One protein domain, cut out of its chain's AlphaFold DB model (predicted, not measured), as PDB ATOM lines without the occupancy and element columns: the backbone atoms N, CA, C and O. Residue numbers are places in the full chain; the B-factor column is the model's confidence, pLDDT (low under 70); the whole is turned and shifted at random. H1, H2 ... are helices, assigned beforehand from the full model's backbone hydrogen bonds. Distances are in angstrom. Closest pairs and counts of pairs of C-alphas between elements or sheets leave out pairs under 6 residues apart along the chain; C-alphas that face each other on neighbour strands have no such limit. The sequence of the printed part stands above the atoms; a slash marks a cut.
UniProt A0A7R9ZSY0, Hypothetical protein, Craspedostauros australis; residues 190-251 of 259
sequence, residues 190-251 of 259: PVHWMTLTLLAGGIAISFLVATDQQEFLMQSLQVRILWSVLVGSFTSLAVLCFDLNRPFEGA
ATOM      1  N   PRO A 190      -8.296  64.205  40.240       68.06
ATOM      2  CA  PRO A 190      -9.122  63.655  41.323       68.06
ATOM      3  C   PRO A 190     -10.160  62.633  40.833       68.06
ATOM      4  O   PRO A 190     -10.502  61.682  41.532       68.06
ATOM      5  N   VAL A 191     -10.596  62.802  39.581       70.56
ATOM      6  CA  VAL A 191     -11.482  61.898  38.844       70.56
ATOM      7  C   VAL A 191     -10.966  60.454  38.831       70.56
ATOM      8  O   VAL A 191     -11.768  59.540  38.971       70.56
ATOM      9  N   HIS A 192      -9.654  60.220  38.726       71.75
ATOM     10  CA  HIS A 192      -9.095  58.865  38.681       71.75
ATOM     11  C   HIS A 192      -9.218  58.134  40.028       71.75
ATOM     12  O   HIS A 192      -9.462  56.929  40.078       71.75
ATOM     13  N   TRP A 193      -9.092  58.861  41.138       73.38
ATOM     14  CA  TRP A 193      -9.291  58.298  42.474       73.38
ATOM     15  C   TRP A 193     -10.764  57.979  42.721       73.38
ATOM     16  O   TRP A 193     -11.079  56.931  43.286       73.38
ATOM     17  N   MET A 194     -11.663  58.839  42.230       75.38
ATOM     18  CA  MET A 194     -13.105  58.599  42.261       75.38
ATOM     19  C   MET A 194     -13.513  57.394  41.410       75.38
ATOM     20  O   MET A 194     -14.309  56.583  41.868       75.38
ATOM     21  N   THR A 195     -12.958  57.218  40.206       77.62
ATOM     22  CA  THR A 195     -13.274  56.044  39.377       77.62
ATOM     23  C   THR A 195     -12.752  54.750  39.992       77.62
ATOM     24  O   THR A 195     -13.471  53.755  39.971       77.62
ATOM     25  N   LEU A 196     -11.562  54.750  40.604       77.69
ATOM     26  CA  LEU A 196     -11.027  53.578  41.311       77.69
ATOM     27  C   LEU A 196     -11.867  53.206  42.539       77.69
ATOM     28  O   LEU A 196     -12.159  52.029  42.742       77.69
ATOM     29  N   THR A 197     -12.295  54.188  43.337       77.94
ATOM     30  CA  THR A 197     -13.166  53.930  44.498       77.94
ATOM     31  C   THR A 197     -14.568  53.500  44.087       77.94
ATOM     32  O   THR A 197     -15.107  52.569  44.683       77.94
ATOM     33  N   LEU A 198     -15.145  54.110  43.047       80.12
ATOM     34  CA  LEU A 198     -16.442  53.714  42.502       80.12
ATOM     35  C   LEU A 198     -16.399  52.287  41.940       80.12
ATOM     36  O   LEU A 198     -17.306  51.501  42.201       80.12
ATOM     37  N   LEU A 199     -15.336  51.930  41.212       81.19
ATOM     38  CA  LEU A 199     -15.140  50.586  40.673       81.19
ATOM     39  C   LEU A 199     -14.975  49.555  41.799       81.19
ATOM     40  O   LEU A 199     -15.652  48.531  41.791       81.19
ATOM     41  N   ALA A 200     -14.125  49.842  42.790       79.88
ATOM     42  CA  ALA A 200     -13.929  48.972  43.950       79.88
ATOM     43  C   ALA A 200     -15.230  48.784  44.751       79.88
ATOM     44  O   ALA A 200     -15.570  47.664  45.132       79.88
ATOM     45  N   GLY A 201     -15.992  49.864  44.952       78.06
ATOM     46  CA  GLY A 201     -17.313  49.822  45.579       78.06
ATOM     47  C   GLY A 201     -18.326  49.015  44.767       78.06
ATOM     48  O   GLY A 201     -19.051  48.205  45.336       78.06
ATOM     49  N   GLY A 202     -18.339  49.169  43.440       80.56
ATOM     50  CA  GLY A 202     -19.192  48.395  42.537       80.56
ATOM     51  C   GLY A 202     -18.915  46.897  42.622       80.56
ATOM     52  O   GLY A 202     -19.845  46.116  42.794       80.56
ATOM     53  N   ILE A 203     -17.639  46.503  42.611       79.31
ATOM     54  CA  ILE A 203     -17.225  45.102  42.785       79.31
ATOM     55  C   ILE A 203     -17.686  44.571  44.151       79.31
ATOM     56  O   ILE A 203     -18.248  43.480  44.224       79.31
ATOM     57  N   ALA A 204     -17.520  45.349  45.227       78.25
ATOM     58  CA  ALA A 204     -17.961  44.960  46.565       78.25
ATOM     59  C   ALA A 204     -19.491  44.791  46.665       78.25
ATOM     60  O   ALA A 204     -19.959  43.806  47.235       78.25
ATOM     61  N   ILE A 205     -20.273  45.705  46.080       76.94
ATOM     62  CA  ILE A 205     -21.743  45.626  46.057       76.94
ATOM     63  C   ILE A 205     -22.207  44.437  45.211       76.94
ATOM     64  O   ILE A 205     -23.072  43.683  45.648       76.94
ATOM     65  N   SER A 206     -21.618  44.224  44.028       78.75
ATOM     66  CA  SER A 206     -21.920  43.057  43.192       78.75
ATOM     67  C   SER A 206     -21.625  41.746  43.921       78.75
ATOM     68  O   SER A 206     -22.420  40.814  43.821       78.75
ATOM     69  N   PHE A 207     -20.541  41.677  44.702       71.12
ATOM     70  CA  PHE A 207     -20.261  40.520  45.552       71.12
ATOM     71  C   PHE A 207     -21.282  40.350  46.674       71.12
ATOM     72  O   PHE A 207     -21.699  39.224  46.934       71.12
ATOM     73  N   LEU A 208     -21.710  41.437  47.318       75.12
ATOM     74  CA  LEU A 208     -22.716  41.379  48.378       75.12
ATOM     75  C   LEU A 208     -24.045  40.828  47.843       75.12
ATOM     76  O   LEU A 208     -24.598  39.900  48.423       75.12
ATOM     77  N   VAL A 209     -24.491  41.321  46.684       77.88
ATOM     78  CA  VAL A 209     -25.713  40.854  46.006       77.88
ATOM     79  C   VAL A 209     -25.582  39.400  45.539       77.88
ATOM     80  O   VAL A 209     -26.517  38.618  45.695       77.88
ATOM     81  N   ALA A 210     -24.426  39.009  44.994       73.56
ATOM     82  CA  ALA A 210     -24.186  37.625  44.581       73.56
ATOM     83  C   ALA A 210     -24.184  36.650  45.772       73.56
ATOM     84  O   ALA A 210     -24.628  35.513  45.632       73.56
ATOM     85  N   THR A 211     -23.706  37.100  46.936       70.62
ATOM     86  CA  THR A 211     -23.656  36.290  48.163       70.62
ATOM     87  C   THR A 211     -25.043  36.134  48.787       70.62
ATOM     88  O   THR A 211     -25.384  35.036  49.217       70.62
ATOM     89  N   ASP A 212     -25.861  37.190  48.763       70.44
ATOM     90  CA  ASP A 212     -27.247  37.191  49.260       70.44
ATOM     91  C   ASP A 212     -28.128  36.169  48.514       70.44
ATOM     92  O   ASP A 212     -28.916  35.442  49.110       70.44
ATOM     93  N   GLN A 213     -27.918  36.000  47.201       63.56
ATOM     94  CA  GLN A 213     -28.633  34.977  46.423       63.56
ATOM     95  C   GLN A 213     -28.098  33.547  46.607       63.56
ATOM     96  O   GLN A 213     -28.755  32.589  46.196       63.56
ATOM     97  N   GLN A 214     -26.916  33.378  47.208       56.47
ATOM     98  CA  GLN A 214     -26.253  32.080  47.369       56.47
ATOM     99  C   GLN A 214     -26.453  31.424  48.739       56.47
ATOM    100  O   GLN A 214     -25.978  30.300  48.934       56.47
ATOM    101  N   GLU A 215     -27.205  32.047  49.652       56.69
ATOM    102  CA  GLU A 215     -27.505  31.494  50.982       56.69
ATOM    103  C   GLU A 215     -28.197  30.123  50.951       56.69
ATOM    104  O   GLU A 215     -28.257  29.447  51.978       56.69
ATOM    105  N   PHE A 216     -28.679  29.654  49.796       53.47
ATOM    106  CA  PHE A 216     -29.575  28.513  49.810       53.47
ATOM    107  C   PHE A 216     -28.964  27.112  49.819       53.47
ATOM    108  O   PHE A 216     -29.718  26.252  50.247       53.47
ATOM    109  N   LEU A 217     -27.703  26.795  49.433       52.41
ATOM    110  CA  LEU A 217     -27.224  25.398  49.663       52.41
ATOM    111  C   LEU A 217     -25.760  24.973  49.422       52.41
ATOM    112  O   LEU A 217     -25.445  23.845  49.798       52.41
ATOM    113  N   MET A 218     -24.843  25.731  48.809       50.06
ATOM    114  CA  MET A 218     -23.561  25.124  48.382       50.06
ATOM    115  C   MET A 218     -22.306  25.936  48.742       50.06
ATOM    116  O   MET A 218     -21.996  26.955  48.145       50.06
ATOM    117  N   GLN A 219     -21.536  25.331  49.658       60.66
ATOM    118  CA  GLN A 219     -20.074  25.367  49.781       60.66
ATOM    119  C   GLN A 219     -19.435  26.619  50.406       60.66
ATOM    120  O   GLN A 219     -19.090  27.596  49.747       60.66
ATOM    121  N   SER A 220     -19.074  26.474  51.689       68.81
ATOM    122  CA  SER A 220     -18.133  27.329  52.437       68.81
ATOM    123  C   SER A 220     -16.840  27.656  51.675       68.81
ATOM    124  O   SER A 220     -16.197  28.671  51.935       68.81
ATOM    125  N   LEU A 221     -16.459  26.793  50.732       70.06
ATOM    126  CA  LEU A 221     -15.295  26.955  49.875       70.06
ATOM    127  C   LEU A 221     -15.477  28.094  48.859       70.06
ATOM    128  O   LEU A 221     -14.539  28.855  48.643       70.06
ATOM    129  N   GLN A 222     -16.677  28.276  48.304       73.81
ATOM    130  CA  GLN A 222     -16.946  29.336  47.332       73.81
ATOM    131  C   GLN A 222     -16.889  30.717  47.992       73.81
ATOM    132  O   GLN A 222     -16.214  31.605  47.478       73.81
ATOM    133  N   VAL A 223     -17.471  30.859  49.187       75.06
ATOM    134  CA  VAL A 223     -17.394  32.093  49.992       75.06
ATOM    135  C   VAL A 223     -15.946  32.427  50.362       75.06
ATOM    136  O   VAL A 223     -15.541  33.584  50.288       75.06
ATOM    137  N   ARG A 224     -15.121  31.426  50.700       78.00
ATOM    138  CA  ARG A 224     -13.692  31.632  51.000       78.00
ATOM    139  C   ARG A 224     -12.898  32.117  49.787       78.00
ATOM    140  O   ARG A 224     -12.086  33.029  49.931       78.00
ATOM    141  N   ILE A 225     -13.139  31.542  48.606       74.88
ATOM    142  CA  ILE A 225     -12.491  31.987  47.363       74.88
ATOM    143  C   ILE A 225     -12.920  33.421  47.043       74.88
ATOM    144  O   ILE A 225     -12.062  34.268  46.798       74.88
ATOM    145  N   LEU A 226     -14.217  33.714  47.141       71.75
ATOM    146  CA  LEU A 226     -14.776  35.052  46.943       71.75
ATOM    147  C   LEU A 226     -14.082  36.091  47.833       71.75
ATOM    148  O   LEU A 226     -13.615  37.126  47.363       71.75
ATOM    149  N   TRP A 227     -13.949  35.766  49.120       75.19
ATOM    150  CA  TRP A 227     -13.331  36.638  50.111       75.19
ATOM    151  C   TRP A 227     -11.838  36.849  49.840       75.19
ATOM    152  O   TRP A 227     -11.333  37.963  49.964       75.19
ATOM    153  N   SER A 228     -11.126  35.808  49.396       77.69
ATOM    154  CA  SER A 228      -9.709  35.918  49.031       77.69
ATOM    155  C   SER A 228      -9.476  36.822  47.813       77.69
ATOM    156  O   SER A 228      -8.548  37.630  47.825       77.69
ATOM    157  N   VAL A 229     -10.348  36.755  46.799       75.31
ATOM    158  CA  VAL A 229     -10.290  37.625  45.613       75.31
ATOM    159  C   VAL A 229     -10.604  39.073  45.995       75.31
ATOM    160  O   VAL A 229      -9.926  39.994  45.534       75.31
ATOM    161  N   LEU A 230     -11.566  39.283  46.899       76.19
ATOM    162  CA  LEU A 230     -11.878  40.601  47.443       76.19
ATOM    163  C   LEU A 230     -10.654  41.208  48.151       76.19
ATOM    164  O   LEU A 230     -10.194  42.282  47.770       76.19
ATOM    165  N   VAL A 231     -10.065  40.503  49.120       79.94
ATOM    166  CA  VAL A 231      -8.879  40.993  49.843       79.94
ATOM    167  C   VAL A 231      -7.688  41.190  48.903       79.94
ATOM    168  O   VAL A 231      -6.985  42.196  49.015       79.94
ATOM    169  N   GLY A 232      -7.477  40.286  47.943       81.19
ATOM    170  CA  GLY A 232      -6.417  40.404  46.942       81.19
ATOM    171  C   GLY A 232      -6.566  41.652  46.071       81.19
ATOM    172  O   GLY A 232      -5.600  42.391  45.889       81.19
ATOM    173  N   SER A 233      -7.782  41.939  45.599       77.75
ATOM    174  CA  SER A 233      -8.062  43.136  44.795       77.75
ATOM    175  C   SER A 233      -7.881  44.432  45.593       77.75
ATOM    176  O   SER A 233      -7.208  45.341  45.108       77.75
ATOM    177  N   PHE A 234      -8.356  44.500  46.844       77.06
ATOM    178  CA  PHE A 234      -8.106  45.651  47.724       77.06
ATOM    179  C   PHE A 234      -6.619  45.838  48.039       77.06
ATOM    180  O   PHE A 234      -6.138  46.968  48.055       77.06
ATOM    181  N   THR A 235      -5.875  44.750  48.246       83.44
ATOM    182  CA  THR A 235      -4.430  44.814  48.517       83.44
ATOM    183  C   THR A 235      -3.661  45.287  47.284       83.44
ATOM    184  O   THR A 235      -2.846  46.198  47.391       83.44
ATOM    185  N   SER A 236      -3.952  44.736  46.099       77.31
ATOM    186  CA  SER A 236      -3.341  45.184  44.839       77.31
ATOM    187  C   SER A 236      -3.658  46.650  44.551       77.31
ATOM    188  O   SER A 236      -2.784  47.379  44.090       77.31
ATOM    189  N   LEU A 237      -4.887  47.090  44.840       77.56
ATOM    190  CA  LEU A 237      -5.282  48.484  44.698       77.56
ATOM    191  C   LEU A 237      -4.519  49.371  45.683       77.56
ATOM    192  O   LEU A 237      -3.992  50.396  45.279       77.56
ATOM    193  N   ALA A 238      -4.396  48.971  46.951       78.19
ATOM    194  CA  ALA A 238      -3.634  49.715  47.950       78.19
ATOM    195  C   ALA A 238      -2.151  49.849  47.570       78.19
ATOM    196  O   ALA A 238      -1.590  50.934  47.707       78.19
ATOM    197  N   VAL A 239      -1.536  48.783  47.044       79.88
ATOM    198  CA  VAL A 239      -0.158  48.810  46.527       79.88
ATOM    199  C   VAL A 239      -0.047  49.747  45.327       79.88
ATOM    200  O   VAL A 239       0.868  50.560  45.292       79.88
ATOM    201  N   LEU A 240      -0.998  49.701  44.389       75.88
ATOM    202  CA  LEU A 240      -1.028  50.610  43.241       75.88
ATOM    203  C   LEU A 240      -1.158  52.072  43.696       75.88
ATOM    204  O   LEU A 240      -0.418  52.935  43.241       75.88
ATOM    205  N   CYS A 241      -2.062  52.351  44.634       75.81
ATOM    206  CA  CYS A 241      -2.237  53.675  45.223       75.81
ATOM    207  C   CYS A 241      -0.965  54.144  45.944       75.81
ATOM    208  O   CYS A 241      -0.619  55.319  45.861       75.81
ATOM    209  N   PHE A 242      -0.270  53.241  46.641       78.44
ATOM    210  CA  PHE A 242       0.988  53.535  47.323       78.44
ATOM    211  C   PHE A 242       2.122  53.843  46.334       78.44
ATOM    212  O   PHE A 242       2.834  54.827  46.524       78.44
ATOM    213  N   ASP A 243       2.244  53.054  45.267       75.94
ATOM    214  CA  ASP A 243       3.240  53.233  44.205       75.94
ATOM    215  C   ASP A 243       3.007  54.552  43.443       75.94
ATOM    216  O   ASP A 243       3.910  55.375  43.277       75.94
ATOM    217  N   LEU A 244       1.747  54.836  43.102       69.06
ATOM    218  CA  LEU A 244       1.342  56.072  42.428       69.06
ATOM    219  C   LEU A 244       1.436  57.320  43.312       69.06
ATOM    220  O   LEU A 244       1.502  58.428  42.782       69.06
ATOM    221  N   ASN A 245       1.454  57.178  44.641       70.12
ATOM    222  CA  ASN A 245       1.630  58.309  45.554       70.12
ATOM    223  C   ASN A 245       3.064  58.868  45.509       70.12
ATOM    224  O   ASN A 245       3.300  59.995  45.946       70.12
ATOM    225  N   ARG A 246       4.034  58.106  44.982       67.00
ATOM    226  CA  ARG A 246       5.437  58.535  44.873       67.00
ATOM    227  C   ARG A 246       6.024  58.268  43.481       67.00
ATOM    228  O   ARG A 246       7.025  57.561  43.360       67.00
ATOM    229  N   PRO A 247       5.491  58.909  42.427       59.50
ATOM    230  CA  PRO A 247       5.859  58.614  41.040       59.50
ATOM    231  C   PRO A 247       7.327  58.935  40.693       59.50
ATOM    232  O   PRO A 247       7.800  58.540  39.631       59.50
ATOM    233  N   PHE A 248       8.059  59.627  41.577       57.78
ATOM    234  CA  PHE A 248       9.459  60.033  41.384       57.78
ATOM    235  C   PHE A 248      10.442  59.467  42.415       57.78
ATOM    236  O   PHE A 248      11.630  59.761  42.331       57.78
ATOM    237  N   GLU A 249       9.981  58.658  43.375       60.31
ATOM    238  CA  GLU A 249      10.891  57.937  44.285       60.31
ATOM    239  C   GLU A 249      11.234  56.525  43.784       60.31
ATOM    240  O   GLU A 249      12.097  55.858  44.354       60.31
ATOM    241  N   GLY A 250      10.587  56.068  42.707       54.03
ATOM    242  CA  GLY A 250      10.846  54.768  42.097       54.03
ATOM    243  C   GLY A 250      12.239  54.653  41.470       54.03
ATOM    244  O   GLY A 250      12.831  55.632  41.022       54.03
ATOM    245  N   ALA A 251      12.735  53.414  41.387       54.03
ATOM    246  CA  ALA A 251      14.062  53.000  40.911       54.03
ATOM    247  C   ALA A 251      14.418  53.358  39.447       54.03
ATOM    248  O   ALA A 251      15.420  52.874  38.921       54.03
TER     249      ALA A 251
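This is residues 190 to 251 of the 259 residues of the protein "Hypothetical protein" of Craspedostauros australis (UniProt A0A7R9ZSY0). The model is a long helical hairpin: two helices, H1 and H2, side by side, joined by a loop at one end, with a tail, residues 245 to 251, sticking out past H2. Residues 215 to 221 also stand free, at the loop end. The printed part has 62 residues with two named helices, H1 then H2, and no named strand; the class is all helix. It is only just loose, close to extended, with a radius of gyration of the C-alphas of 15.5 A and spans of 51 by 25 by 7 A.

H1, residues 190 to 212, begins at C-alpha 190 (-9.122, 63.655, 41.323) and is 33.0 A long from first to last C-alpha. H2, residues 220 to 244, is 36.1 A long and ends at C-alpha 244 (1.342, 56.072, 42.428).

H1 and H2 form a hairpin, opposite ways at a shallow tilt of 5 degrees. H2 touches H1 with residues 223 to 234 alone; the closest C-alphas, of Ala 204 and Leu 230, are 7.5 A apart. In H1 and H2 every O i to N i+4 pair is within hydrogen-bond range.

The C-alphas farthest apart, of Leu 217 and Phe 248, are 51.1 A apart. The printed part has no cut, and the link from H1 to H2 is short. The pLDDT is under 70 at residues 190, 213 to 220, 244 and 246 to 251.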